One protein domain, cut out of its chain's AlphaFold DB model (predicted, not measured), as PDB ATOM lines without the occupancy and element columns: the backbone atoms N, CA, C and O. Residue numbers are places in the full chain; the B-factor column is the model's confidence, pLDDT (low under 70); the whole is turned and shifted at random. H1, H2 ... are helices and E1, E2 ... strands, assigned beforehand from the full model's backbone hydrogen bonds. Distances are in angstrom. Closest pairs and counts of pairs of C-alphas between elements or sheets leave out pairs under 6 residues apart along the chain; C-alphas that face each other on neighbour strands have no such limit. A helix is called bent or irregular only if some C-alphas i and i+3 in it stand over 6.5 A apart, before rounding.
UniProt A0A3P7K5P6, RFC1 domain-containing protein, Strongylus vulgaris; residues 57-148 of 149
ATOM      1  N   LEU A  57      63.163  39.891 -39.803       88.31
ATOM      2  CA  LEU A  57      62.589  40.528 -38.621       88.31
ATOM      3  C   LEU A  57      61.351  41.351 -38.972       88.31
ATOM      4  O   LEU A  57      60.364  41.261 -38.256       88.31
ATOM      5  N   GLU A  58      61.389  42.095 -40.077       86.69
ATOM      6  CA  GLU A  58      60.259  42.904 -40.535       86.69
ATOM      7  C   GLU A  58      59.063  42.023 -40.893       86.69
ATOM      8  O   GLU A  58      57.992  42.201 -40.331       86.69
ATOM      9  N   GLN A  59      59.257  41.009 -41.741       89.31
ATOM     10  CA  GLN A  59      58.191  40.071 -42.100       89.31
ATOM     11  C   GLN A  59      57.583  39.405 -40.859       89.31
ATOM     12  O   GLN A  59      56.364  39.339 -40.721       89.31
ATOM     13  N   SER A  60      58.430  38.949 -39.934       91.50
ATOM     14  CA  SER A  60      57.981  38.316 -38.692       91.50
ATOM     15  C   SER A  60      57.224  39.297 -37.792       91.50
ATOM     16  O   SER A  60      56.227  38.923 -37.180       91.50
ATOM     17  N   ALA A  61      57.685  40.546 -37.693       91.50
ATOM     18  CA  ALA A  61      57.035  41.585 -36.902       91.50
ATOM     19  C   ALA A  61      55.689  41.997 -37.511       91.50
ATOM     20  O   ALA A  61      54.708  42.098 -36.782       91.50
ATOM     21  N   SER A  62      55.621  42.167 -38.832       90.56
ATOM     22  CA  SER A  62      54.390  42.476 -39.564       90.56
ATOM     23  C   SER A  62      53.367  41.351 -39.452       90.56
ATOM     24  O   SER A  62      52.195  41.623 -39.210       90.56
ATOM     25  N   GLN A  63      53.805  40.093 -39.544       90.38
ATOM     26  CA  GLN A  63      52.940  38.932 -39.340       90.38
ATOM     27  C   GLN A  63      52.360  38.911 -37.917       90.38
ATOM     28  O   GLN A  63      51.146  38.855 -37.758       90.38
ATOM     29  N   ARG A  64      53.201  39.064 -36.882       89.19
ATOM     30  CA  ARG A  64      52.740  39.127 -35.480       89.19
ATOM     31  C   ARG A  64      51.816  40.311 -35.213       89.19
ATOM     32  O   ARG A  64      50.862  40.197 -34.448       89.19
ATOM     33  N   ARG A  65      52.113  41.466 -35.815       89.88
ATOM     34  CA  ARG A  65      51.274  42.659 -35.714       89.88
ATOM     35  C   ARG A  65      49.898  42.387 -36.310       89.88
ATOM     36  O   ARG A  65      48.908  42.674 -35.654       89.88
ATOM     37  N   ARG A  66      49.845  41.796 -37.503       87.69
ATOM     38  CA  ARG A  66      48.594  41.435 -38.167       87.69
ATOM     39  C   ARG A  66      47.779  40.437 -37.344       87.69
ATOM     40  O   ARG A  66      46.600  40.671 -37.130       87.69
ATOM     41  N   GLU A  67      48.411  39.389 -36.820       84.69
ATOM     42  CA  GLU A  67      47.763  38.424 -35.913       84.69
ATOM     43  C   GLU A  67      47.176  39.118 -34.669       84.69
ATOM     44  O   GLU A  67      46.070  38.803 -34.228       84.69
ATOM     45  N   SER A  68      47.892  40.109 -34.127       84.06
ATOM     46  CA  SER A  68      47.425  40.909 -32.986       84.06
ATOM     47  C   SER A  68      46.267  41.843 -33.359       84.06
ATOM     48  O   SER A  68      45.349  42.031 -32.568       84.06
ATOM     49  N   GLU A  69      46.288  42.439 -34.551       83.88
ATOM     50  CA  GLU A  69      45.203  43.290 -35.055       83.88
ATOM     51  C   GLU A  69      43.934  42.468 -35.337       83.88
ATOM     52  O   GLU A  69      42.845  42.894 -34.963       83.88
ATOM     53  N   GLU A  70      44.069  41.268 -35.910       81.88
ATOM     54  CA  GLU A  70      42.960  40.330 -36.140       81.88
ATOM     55  C   GLU A  70      42.329  39.883 -34.808       81.88
ATOM     56  O   GLU A  70      41.116  39.985 -34.635       81.88
ATOM     57  N   THR A  71      43.160  39.529 -33.822       78.06
ATOM     58  CA  THR A  71      42.742  39.238 -32.436       78.06
ATOM     59  C   THR A  71      41.883  40.362 -31.845       78.06
ATOM     60  O   THR A  71      40.820  40.131 -31.261       78.06
ATOM     61  N   LEU A  72      42.348  41.608 -31.976       78.31
ATOM     62  CA  LEU A  72      41.633  42.767 -31.447       78.31
ATOM     63  C   LEU A  72      40.332  43.028 -32.202       78.31
ATOM     64  O   LEU A  72      39.341  43.396 -31.573       78.31
ATOM     65  N   ALA A  73      40.316  42.815 -33.518       78.06
ATOM     66  CA  ALA A  73      39.117  42.962 -34.331       78.06
ATOM     67  C   ALA A  73      38.020  41.971 -33.912       78.06
ATOM     68  O   ALA A  73      36.866  42.386 -33.786       78.06
ATOM     69  N   THR A  74      38.353  40.708 -33.609       74.19
ATOM     70  CA  THR A  74      37.354  39.754 -33.100       74.19
ATOM     71  C   THR A  74      36.742  40.241 -31.789       74.19
ATOM     72  O   THR A  74      35.517  40.297 -31.662       74.19
ATOM     73  N   LEU A  75      37.566  40.690 -30.840       73.25
ATOM     74  CA  LEU A  75      37.079  41.210 -29.558       73.25
ATOM     75  C   LEU A  75      36.216  42.465 -29.730       73.25
ATOM     76  O   LEU A  75      35.183  42.603 -29.073       73.25
ATOM     77  N   GLN A  76      36.608  43.360 -30.636       74.38
ATOM     78  CA  GLN A  76      35.839  44.556 -30.974       74.38
ATOM     79  C   GLN A  76      34.528  44.240 -31.695       74.38
ATOM     80  O   GLN A  76      33.604  45.033 -31.596       74.38
ATOM     81  N   SER A  77      34.408  43.114 -32.400       69.81
ATOM     82  CA  SER A  77      33.151  42.730 -33.058       69.81
ATOM     83  C   SER A  77      32.067  42.251 -32.079       69.81
ATOM     84  O   SER A  77      30.890  42.208 -32.435       69.81
ATOM     85  N   GLY A  78      32.450  41.933 -30.836       68.62
ATOM     86  CA  GLY A  78      31.553  41.484 -29.772       68.62
ATOM     87  C   GLY A  78      31.018  42.610 -28.880       68.62
ATOM     88  O   GLY A  78      30.997  43.789 -29.231       68.62
ATOM     89  N   LEU A  79      30.612  42.260 -27.655       66.00
ATOM     90  CA  LEU A  79      30.086  43.219 -26.667       66.00
ATOM     91  C   LEU A  79      31.091  44.322 -26.277       66.00
ATOM     92  O   LEU A  79      30.694  45.360 -25.745       66.00
ATOM     93  N   LEU A  80      32.379  44.124 -26.575       68.25
ATOM     94  CA  LEU A  80      33.466  45.046 -26.251       68.25
ATOM     95  C   LEU A  80      33.670  46.154 -27.301       68.25
ATOM     96  O   LEU A  80      34.472  47.058 -27.067       68.25
ATOM     97  N   ALA A  81      32.898  46.150 -28.397       67.50
ATOM     98  CA  ALA A  81      32.905  47.170 -29.457       67.50
ATOM     99  C   ALA A  81      32.794  48.616 -28.951       67.50
ATOM    100  O   ALA A  81      33.211  49.563 -29.613       67.50
ATOM    101  N   ARG A  82      32.159  48.796 -27.786       71.81
ATOM    102  CA  ARG A  82      31.825  50.106 -27.212       71.81
ATOM    103  C   ARG A  82      32.984  50.751 -26.454       71.81
ATOM    104  O   ARG A  82      32.861  51.904 -26.046       71.81
ATOM    105  N   HIS A  83      34.078  50.026 -26.229       72.56
ATOM    106  CA  HIS A  83      35.225  50.516 -25.472       72.56
ATOM    107  C   HIS A  83      36.329  51.046 -26.389       72.56
ATOM    108  O   HIS A  83      36.470  50.631 -27.537       72.56
ATOM    109  N   SER A  84      37.142  51.967 -25.863       81.25
ATOM    110  CA  SER A  84      38.336  52.438 -26.567       81.25
ATOM    111  C   SER A  84      39.249  51.252 -26.915       81.25
ATOM    112  O   SER A  84      39.506  50.429 -26.030       81.25
ATOM    113  N   PRO A  85      39.821  51.190 -28.134       77.62
ATOM    114  CA  PRO A  85      40.803  50.172 -28.499       77.62
ATOM    115  C   PRO A  85      41.962  50.064 -27.499       77.62
ATOM    116  O   PRO A  85      42.417  48.967 -27.198       77.62
ATOM    117  N   SER A  86      42.407  51.187 -26.928       82.44
ATOM    118  CA  SER A  86      43.472  51.199 -25.921       82.44
ATOM    119  C   SER A  86      43.064  50.520 -24.611       82.44
ATOM    120  O   SER A  86      43.823  49.710 -24.091       82.44
ATOM    121  N   ALA A  87      41.861  50.798 -24.103       82.00
ATOM    122  CA  ALA A  87      41.346  50.163 -22.889       82.00
ATOM    123  C   ALA A  87      41.134  48.655 -23.101       82.00
ATOM    124  O   ALA A  87      41.442  47.842 -22.232       82.00
ATOM    125  N   LEU A  88      40.680  48.267 -24.298       80.94
ATOM    126  CA  LEU A  88      40.553  46.861 -24.665       80.94
ATOM    127  C   LEU A  88      41.910  46.140 -24.615       80.94
ATOM    128  O   LEU A  88      41.987  45.043 -24.071       80.94
ATOM    129  N   ILE A  89      42.974  46.763 -25.133       81.94
ATOM    130  CA  ILE A  89      44.330  46.194 -25.157       81.94
ATOM    131  C   ILE A  89      44.946  46.108 -23.758       81.94
ATOM    132  O   ILE A  89      45.531  45.081 -23.418       81.94
ATOM    133  N   TYR A  90      44.875  47.185 -22.973       81.88
ATOM    134  CA  TYR A  90      45.640  47.290 -21.727       81.88
ATOM    135  C   TYR A  90      44.900  46.751 -20.504       81.88
ATOM    136  O   TYR A  90      45.543  46.175 -19.629       81.88
ATOM    137  N   ASP A  91      43.573  46.885 -20.461       82.81
ATOM    138  CA  ASP A  91      42.801  46.605 -19.248       82.81
ATOM    139  C   ASP A  91      41.960  45.332 -19.377       82.81
ATOM    140  O   ASP A  91      41.840  44.565 -18.425       82.81
ATOM    141  N   VAL A  92      41.380  45.078 -20.554       83.12
ATOM    142  CA  VAL A  92      40.374  44.018 -20.726       83.12
ATOM    143  C   VAL A  92      40.981  42.721 -21.261       83.12
ATOM    144  O   VAL A  92      40.801  41.664 -20.657       83.12
ATOM    145  N   LEU A  93      41.722  42.783 -22.371       80.69
ATOM    146  CA  LEU A  93      42.298  41.610 -23.036       80.69
ATOM    147  C   LEU A  93      43.192  40.770 -22.097       80.69
ATOM    148  O   LEU A  93      42.991  39.555 -22.056       80.69
ATOM    149  N   PRO A  94      44.117  41.345 -21.300       84.00
ATOM    150  CA  PRO A  94      44.965  40.553 -20.409       84.00
ATOM    151  C   PRO A  94      44.164  39.796 -19.344       84.00
ATOM    152  O   PRO A  94      44.512  38.667 -19.003       84.00
ATOM    153  N   LEU A  95      43.079  40.398 -18.841       86.31
ATOM    154  CA  LEU A  95      42.206  39.781 -17.843       86.31
ATOM    155  C   LEU A  95      41.352  38.673 -18.458       86.31
ATOM    156  O   LEU A  95      41.278  37.583 -17.895       86.31
ATOM    157  N   ILE A  96      40.758  38.917 -19.631       84.69
ATOM    158  CA  ILE A  96      39.976  37.902 -20.348       84.69
ATOM    159  C   ILE A  96      40.842  36.679 -20.635       84.69
ATOM    160  O   ILE A  96      40.423  35.572 -20.314       84.69
ATOM    161  N   VAL A  97      42.060  36.862 -21.159       82.88
ATOM    162  CA  VAL A  97      42.982  35.750 -21.448       82.88
ATOM    163  C   VAL A  97      43.281  34.930 -20.191       82.88
ATOM    164  O   VAL A  97      43.268  33.706 -20.258       82.88
ATOM    165  N   GLN A  98      43.491  35.571 -19.037       83.88
ATOM    166  CA  GLN A  98      43.708  34.860 -17.770       83.88
ATOM    167  C   GLN A  98      42.477  34.071 -17.313       83.88
ATOM    168  O   GLN A  98      42.621  32.961 -16.802       83.88
ATOM    169  N   ILE A  99      41.275  34.624 -17.497       86.44
ATOM    170  CA  ILE A  99      40.023  33.955 -17.125       86.44
ATOM    171  C   ILE A  99      39.766  32.755 -18.039       86.44
ATOM    172  O   ILE A  99      39.415  31.687 -17.545       86.44
ATOM    173  N   VAL A 100      39.966  32.907 -19.353       84.62
ATOM    174  CA  VAL A 100      39.698  31.845 -20.337       84.62
ATOM    175  C   VAL A 100      40.860  30.870 -20.523       84.62
ATOM    176  O   VAL A 100      40.726  29.898 -21.257       84.62
ATOM    177  N   GLN A 101      42.002  31.074 -19.868       81.62
ATOM    178  CA  GLN A 101      43.104  30.106 -19.825       81.62
ATOM    179  C   GLN A 101      43.453  29.737 -18.378       81.62
ATOM    180  O   GLN A 101      44.571  29.989 -17.915       81.62
ATOM    181  N   PRO A 102      42.512  29.131 -17.633       80.62
ATOM    182  CA  PRO A 102      42.789  28.677 -16.282       80.62
ATOM    183  C   PRO A 102      43.864  27.577 -16.321       80.62
ATOM    184  O   PRO A 102      43.953  26.830 -17.301       80.62
ATOM    185  N   PRO A 103      44.671  27.418 -15.258       72.81
ATOM    186  CA  PRO A 103      45.712  26.394 -15.178       72.81
ATOM    187  C   PRO A 103      45.106  24.997 -14.949       72.81
ATOM    188  O   PRO A 103      45.319  24.368 -13.912       72.81
ATOM    189  N   ILE A 104      44.324  24.510 -15.909       67.88
ATOM    190  CA  ILE A 104      43.672  23.204 -15.864       67.88
ATOM    191  C   ILE A 104      44.604  22.187 -16.504       67.88
ATOM    192  O   ILE A 104      45.041  22.328 -17.647       67.88
ATOM    193  N   LYS A 105      44.918  21.134 -15.755       69.38
ATOM    194  CA  LYS A 105      45.710  20.021 -16.278       69.38
ATOM    195  C   LYS A 105      44.840  19.205 -17.226       69.38
ATOM    196  O   LYS A 105      43.743  18.807 -16.852       69.38
ATOM    197  N   ALA A 106      45.358  18.891 -18.409       67.31
ATOM    198  CA  ALA A 106      44.705  17.954 -19.313       67.31
ATOM    199  C   ALA A 106      44.687  16.553 -18.676       67.31
ATOM    200  O   ALA A 106      45.707  15.864 -18.632       67.31
ATOM    201  N   MET A 107      43.536  16.148 -18.145       72.44
ATOM    202  CA  MET A 107      43.315  14.824 -17.566       72.44
ATOM    203  C   MET A 107      41.969  14.252 -18.014       72.44
ATOM    204  O   MET A 107      41.145  14.948 -18.610       72.44
ATOM    205  N   ASN A 108      41.753  12.962 -17.749       70.94
ATOM    206  CA  ASN A 108      40.456  12.335 -17.981       70.94
ATOM    207  C   ASN A 108      39.379  13.102 -17.193       70.94
ATOM    208  O   ASN A 108      39.580  13.395 -16.018       70.94
ATOM    209  N   GLN A 109      38.246  13.402 -17.833       73.81
ATOM    210  CA  GLN A 109      37.154  14.178 -17.239       73.81
ATOM    211  C   GLN A 109      36.678  13.628 -15.888       73.81
ATOM    212  O   GLN A 109      36.288  14.391 -15.012       73.81
ATOM    213  N   GLN A 110      36.761  12.309 -15.701       78.88
ATOM    214  CA  GLN A 110      36.378  11.627 -14.461       78.88
ATOM    215  C   GLN A 110      37.300  11.933 -13.269       78.88
ATOM    216  O   GLN A 110      36.958  11.599 -12.139       78.88
ATOM    217  N   LEU A 111      38.470  12.529 -13.513       82.69
ATOM    218  CA  LEU A 111      39.471  12.847 -12.494       82.69
ATOM    219  C   LEU A 111      39.384  14.297 -12.002       82.69
ATOM    220  O   LEU A 111      40.094  14.643 -11.058       82.69
ATOM    221  N   TYR A 112      38.533  15.133 -12.607       82.94
ATOM    222  CA  TYR A 112      38.351  16.504 -12.140       82.94
ATOM    223  C   TYR A 112      37.605  16.535 -10.810       82.94
ATOM    224  O   TYR A 112      36.562  15.903 -10.628       82.94
ATOM    225  N   SER A 113      38.119  17.334  -9.883       87.62
ATOM    226  CA  SER A 113      37.398  17.698  -8.670       87.62
ATOM    227  C   SER A 113      36.179  18.567  -8.995       87.62
ATOM    228  O   SER A 113      36.141  19.272 -10.005       87.62
ATOM    229  N   SER A 114      35.192  18.598  -8.094       88.75
ATOM    230  CA  SER A 114      34.020  19.476  -8.237       88.75
ATOM    231  C   SER A 114      34.406  20.949  -8.413       88.75
ATOM    232  O   SER A 114      33.762  21.663  -9.171       88.75
ATOM    233  N   LYS A 115      35.500  21.384  -7.770       87.88
ATOM    234  CA  LYS A 115      36.034  22.746  -7.889       87.88
ATOM    235  C   LYS A 115      36.604  23.030  -9.282       87.88
ATOM    236  O   LYS A 115      36.373  24.104  -9.822       87.88
ATOM    237  N   GLU A 116      37.344  22.091  -9.869       85.25
ATOM    238  CA  GLU A 116      37.879  22.247 -11.230       85.25
ATOM    239  C   GLU A 116      36.752  22.265 -12.269       85.25
ATOM    240  O   GLU A 116      36.783  23.071 -13.193       85.25
ATOM    241  N   LEU A 117      35.716  21.439 -12.085       87.50
ATOM    242  CA  LEU A 117      34.524  21.458 -12.940       87.50
ATOM    243  C   LEU A 117      33.771  22.790 -12.855       87.50
ATOM    244  O   LEU A 117      33.334  23.316 -13.877       87.50
ATOM    245  N   GLU A 118      33.638  23.361 -11.658       89.62
ATOM    246  CA  GLU A 118      33.044  24.688 -11.471       89.62
ATOM    247  C   GLU A 118      33.858  25.778 -12.183       89.62
ATOM    248  O   GLU A 118      33.285  26.625 -12.869       89.62
ATOM    249  N   GLN A 119      35.192  25.716 -12.106       87.12
ATOM    250  CA  GLN A 119      36.070  26.629 -12.843       87.12
ATOM    251  C   GLN A 119      35.892  26.501 -14.359       87.12
ATOM    252  O   GLN A 119      35.770  27.522 -15.034       87.12
ATOM    253  N   ILE A 120      35.820  25.277 -14.895       86.94
ATOM    254  CA  ILE A 120      35.555  25.033 -16.324       86.94
ATOM    255  C   ILE A 120      34.220  25.652 -16.737       86.94
ATOM    256  O   ILE A 120      34.158  26.356 -17.742       86.94
ATOM    257  N   ASN A 121      33.161  25.430 -15.955       89.50
ATOM    258  CA  ASN A 121      31.848  26.003 -16.244       89.50
ATOM    259  C   ASN A 121      31.893  27.537 -16.257       89.50
ATOM    260  O   ASN A 121      31.374  28.144 -17.189       89.50
ATOM    261  N   GLY A 122      32.571  28.160 -15.288       90.00
ATOM    262  CA  GLY A 122      32.748  29.616 -15.252       90.00
ATOM    263  C   GLY A 122      33.485  30.167 -16.478       90.00
ATOM    264  O   GLY A 122      33.103  31.210 -17.015       90.00
ATOM    265  N   VAL A 123      34.493  29.441 -16.972       89.50
ATOM    266  CA  VAL A 123      35.179  29.779 -18.226       89.50
ATOM    267  C   VAL A 123      34.232  29.694 -19.416       89.50
ATOM    268  O   VAL A 123      34.153  30.647 -20.185       89.50
ATOM    269  N   VAL A 124      33.478  28.601 -19.548       88.81
ATOM    270  CA  VAL A 124      32.525  28.414 -20.654       88.81
ATOM    271  C   VAL A 124      31.454  29.506 -20.652       88.81
ATOM    272  O   VAL A 124      31.156  30.058 -21.709       88.81
ATOM    273  N   THR A 125      30.916  29.870 -19.484       90.31
ATOM    274  CA  THR A 125      29.955  30.976 -19.356       90.31
ATOM    275  C   THR A 125      30.571  32.302 -19.795       90.31
ATOM    276  O   THR A 125      30.001  32.987 -20.636       90.31
ATOM    277  N   THR A 126      31.778  32.619 -19.313       88.31
ATOM    278  CA  THR A 126      32.485  33.849 -19.704       88.31
ATOM    279  C   THR A 126      32.743  33.884 -21.211       88.31
ATOM    280  O   THR A 126      32.532  34.901 -21.864       88.31
ATOM    281  N   MET A 127      33.182  32.765 -21.789       86.19
ATOM    282  CA  MET A 127      33.415  32.673 -23.226       86.19
ATOM    283  C   MET A 127      32.125  32.864 -24.024       86.19
ATOM    284  O   MET A 127      32.145  33.571 -25.025       86.19
ATOM    285  N   ALA A 128      31.003  32.306 -23.567       86.25
ATOM    286  CA  ALA A 128      29.705  32.511 -24.201       86.25
ATOM    287  C   ALA A 128      29.264  33.986 -24.148       86.25
ATOM    288  O   ALA A 128      28.864  34.531 -25.174       86.25
ATOM    289  N   ASP A 129      29.411  34.649 -22.995       85.31
ATOM    290  CA  ASP A 129      29.037  36.059 -22.820       85.31
ATOM    291  C   ASP A 129      29.831  36.978 -23.763       85.31
ATOM    292  O   ASP A 129      29.277  37.858 -24.426       85.31
ATOM    293  N   TYR A 130      31.141  36.741 -23.886       79.69
ATOM    294  CA  TYR A 130      32.030  37.539 -24.735       79.69
ATOM    295  C   TYR A 130      32.168  37.018 -26.173       79.69
ATOM    296  O   TYR A 130      32.945  37.585 -26.938       79.69
ATOM    297  N   HIS A 131      31.392  36.000 -26.566       80.44
ATOM    298  CA  HIS A 131      31.425  35.384 -27.901       80.44
ATOM    299  C   HIS A 131      32.823  34.879 -28.305       80.44
ATOM    300  O   HIS A 131      33.264  35.011 -29.444       80.44
ATOM    301  N   LEU A 132      33.530  34.304 -27.338       80.62
ATOM    302  CA  LEU A 132      34.880  33.776 -27.460       80.62
ATOM    303  C   LEU A 132      34.845  32.282 -27.782       80.62
ATOM    304  O   LEU A 132      33.982  31.550 -27.299       80.62
ATOM    305  N   THR A 133      35.828  31.803 -28.541       77.12
ATOM    306  CA  THR A 133      35.976  30.378 -28.860       77.12
ATOM    307  C   THR A 133      37.427  29.923 -28.718       77.12
ATOM    308  O   THR A 133      38.350  30.734 -28.726       77.12
ATOM    309  N   TYR A 134      37.636  28.616 -28.558       76.06
ATOM    310  CA  TYR A 134      38.965  28.021 -28.677       76.06
ATOM    311  C   TYR A 134      39.171  27.541 -30.107       76.06
ATOM    312  O   TYR A 134      38.303  26.866 -30.663       76.06
ATOM    313  N   ALA A 135      40.350  27.801 -30.666       68.19
ATOM    314  CA  ALA A 135      40.746  27.159 -31.906       68.19
ATOM    315  C   ALA A 135      41.649  25.954 -31.604       68.19
ATOM    316  O   ALA A 135      42.528  26.024 -30.733       68.19
ATOM    317  N   PRO A 136      41.460  24.831 -32.313       62.03
ATOM    318  CA  PRO A 136      42.378  23.713 -32.221       62.03
ATOM    319  C   PRO A 136      43.721  24.110 -32.843       62.03
ATOM    320  O   PRO A 136      43.815  24.415 -34.029       62.03
ATOM    321  N   THR A 137      44.779  24.061 -32.044       63.53
ATOM    322  CA  THR A 137      46.164  24.234 -32.493       63.53
ATOM    323  C   THR A 137      46.918  22.927 -32.289       63.53
ATOM    324  O   THR A 137      46.659  22.194 -31.339       63.53
ATOM    325  N   VAL A 138      47.837  22.582 -33.189       65.56
ATOM    326  CA  VAL A 138      48.677  21.389 -33.016       65.56
ATOM    327  C   VAL A 138      50.044  21.840 -32.530       65.56
ATOM    328  O   VAL A 138      50.804  22.446 -33.282       65.56
ATOM    329  N   VAL A 139      50.366  21.523 -31.279       69.56
ATOM    330  CA  VAL A 139      51.684  21.774 -30.688       69.56
ATOM    331  C   VAL A 139      52.304  20.419 -30.372       69.56
ATOM    332  O   VAL A 139      51.695  19.595 -29.697       69.56
ATOM    333  N   ASN A 140      53.508  20.152 -30.887       74.06
ATOM    334  CA  ASN A 140      54.221  18.881 -30.683       74.06
ATOM    335  C   ASN A 140      53.394  17.627 -31.036       74.06
ATOM    336  O   ASN A 140      53.424  16.637 -30.309       74.06
ATOM    337  N   PHE A 141      52.646  17.665 -32.146       68.06
ATOM    338  CA  PHE A 141      51.769  16.571 -32.601       68.06
ATOM    339  C   PHE A 141      50.619  16.214 -31.641       68.06
ATOM    340  O   PHE A 141      49.991  15.167 -31.791       68.06
ATOM    341  N   GLN A 142      50.303  17.092 -30.688       63.84
ATOM    342  CA  GLN A 142      49.134  16.988 -29.823       63.84
ATOM    343  C   GLN A 142      48.189  18.161 -30.091       63.84
ATOM    344  O   GLN A 142      48.627  19.301 -30.251       63.84
ATOM    345  N   ALA A 143      46.886  17.881 -30.147       55.50
ATOM    346  CA  ALA A 143      45.870  18.924 -30.211       55.50
ATOM    347  C   ALA A 143      45.838  19.682 -28.874       55.50
ATOM    348  O   ALA A 143      45.520  19.109 -27.833       55.50
ATOM    349  N   GLN A 144      46.182  20.965 -28.914       61.91
ATOM    350  CA  GLN A 144      46.017  21.922 -27.830       61.91
ATOM    351  C   GLN A 144      44.934  22.923 -28.217       61.91
ATOM    352  O   GLN A 144      44.945  23.495 -29.305       61.91
ATOM    353  N   TYR A 145      44.001  23.156 -27.305       59.78
ATOM    354  CA  TYR A 145      43.002  24.202 -27.457       59.78
ATOM    355  C   TYR A 145      43.588  25.468 -26.852       59.78
ATOM    356  O   TYR A 145      43.658  25.608 -25.632       59.78
ATOM    357  N   LEU A 146      44.092  26.346 -27.712       61.00
ATOM    358  CA  LEU A 146      44.528  27.668 -27.300       61.00
ATOM    359  C   LEU A 146      43.383  28.638 -27.547       61.00
ATOM    360  O   LEU A 146      42.602  28.488 -28.491       61.00
ATOM    361  N   PHE A 147      43.273  29.634 -26.673       59.34
ATOM    362  CA  PHE A 147      42.422  30.777 -26.966       59.34
ATOM    363  C   PHE A 147      43.029  31.484 -28.177       59.34
ATOM    364  O   PHE A 147      44.089  32.102 -28.075       59.34
ATOM    365  N   GLN A 148      42.382  31.296 -29.319       54.56
ATOM    366  CA  GLN A 148      42.600  32.071 -30.521       54.56
ATOM    367  C   GLN A 148      41.341  32.929 -30.651       54.56
ATOM    368  O   GLN A 148      40.272  32.371 -30.905       54.56
TER     369      GLN A 148
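What this domain is: This is residues 57 to 148 of the 149 residues of the protein "RFC1 domain-containing protein" of Strongylus vulgaris (UniProt A0A3P7K5P6). The model is a loose, flat, open frame: H3 and H4 overlap near the end of H3 to make a long base, and from it H1 and the strand hairpin E1-E2 extend to the same side, apart from each other. Short H2 sits at the corner between H1 and H3, and residues 57 to 66 of H1 stick out. The printed part has 92 residues, in the order H1 H2 H3 H4 E1 E2, mostly helix, with E1 and E2 antiparallel. The radius of gyration of the C-alphas is 15.5 A and the spans are 45 by 35 by 17 A.

How they stand to each other: H1, residues 57 to 77, only just touches H3, residues 85 to 100, with 3 pairs of C-alphas within 8 A; the closest are Leu 72 and Ile 89, 7.7 A, and the lines are about perpendicular at 83 degrees. H2, residues 79 to 82, is close but not clearly touching H1, with C-alphas 75 and 81 7.3 A apart. H3 touches H4, residues 114 to 129, with residues 99 to 100 alone; C-alphas 100 and 123 are closest, 5.4 A, in a helical hairpin of shallow tilt, 31 degrees, opposite ways. E1, residues 134 to 139, and E2, residues 142 to 147, form an antiparallel hairpin, with N 137 and O 144 2.8 A apart. Every O i to N i+4 pair is within hydrogen-bond range in H1 and H4, 8 of 12 in H3; H2 is too short for one.

Where its parts are: H1 begins at C-alpha 57 (62.589, 40.528, -38.621) and is 30.0 A long. H2 is irregular, 7.1 A from C-alpha 79 to 82. H3, 20.1 A, has a kink of 44 degrees near residue 92 and is only just irregular, with C-alphas 90 and 93 6.7 A apart. H4 is 22.6 A, E1 14.3 A and E2 15.6 A, ending at C-alpha 147 (42.422, 30.777, -26.966).

The domain as a whole: C-alphas 58 and 114 are farthest apart, 47.8 A. The printed part has no cut; the link from H3 to H4, 13 residues, is long. The pLDDT is under 70 at residues 77 to 81, 104 to 106, 135 to 139 and 141 to 148.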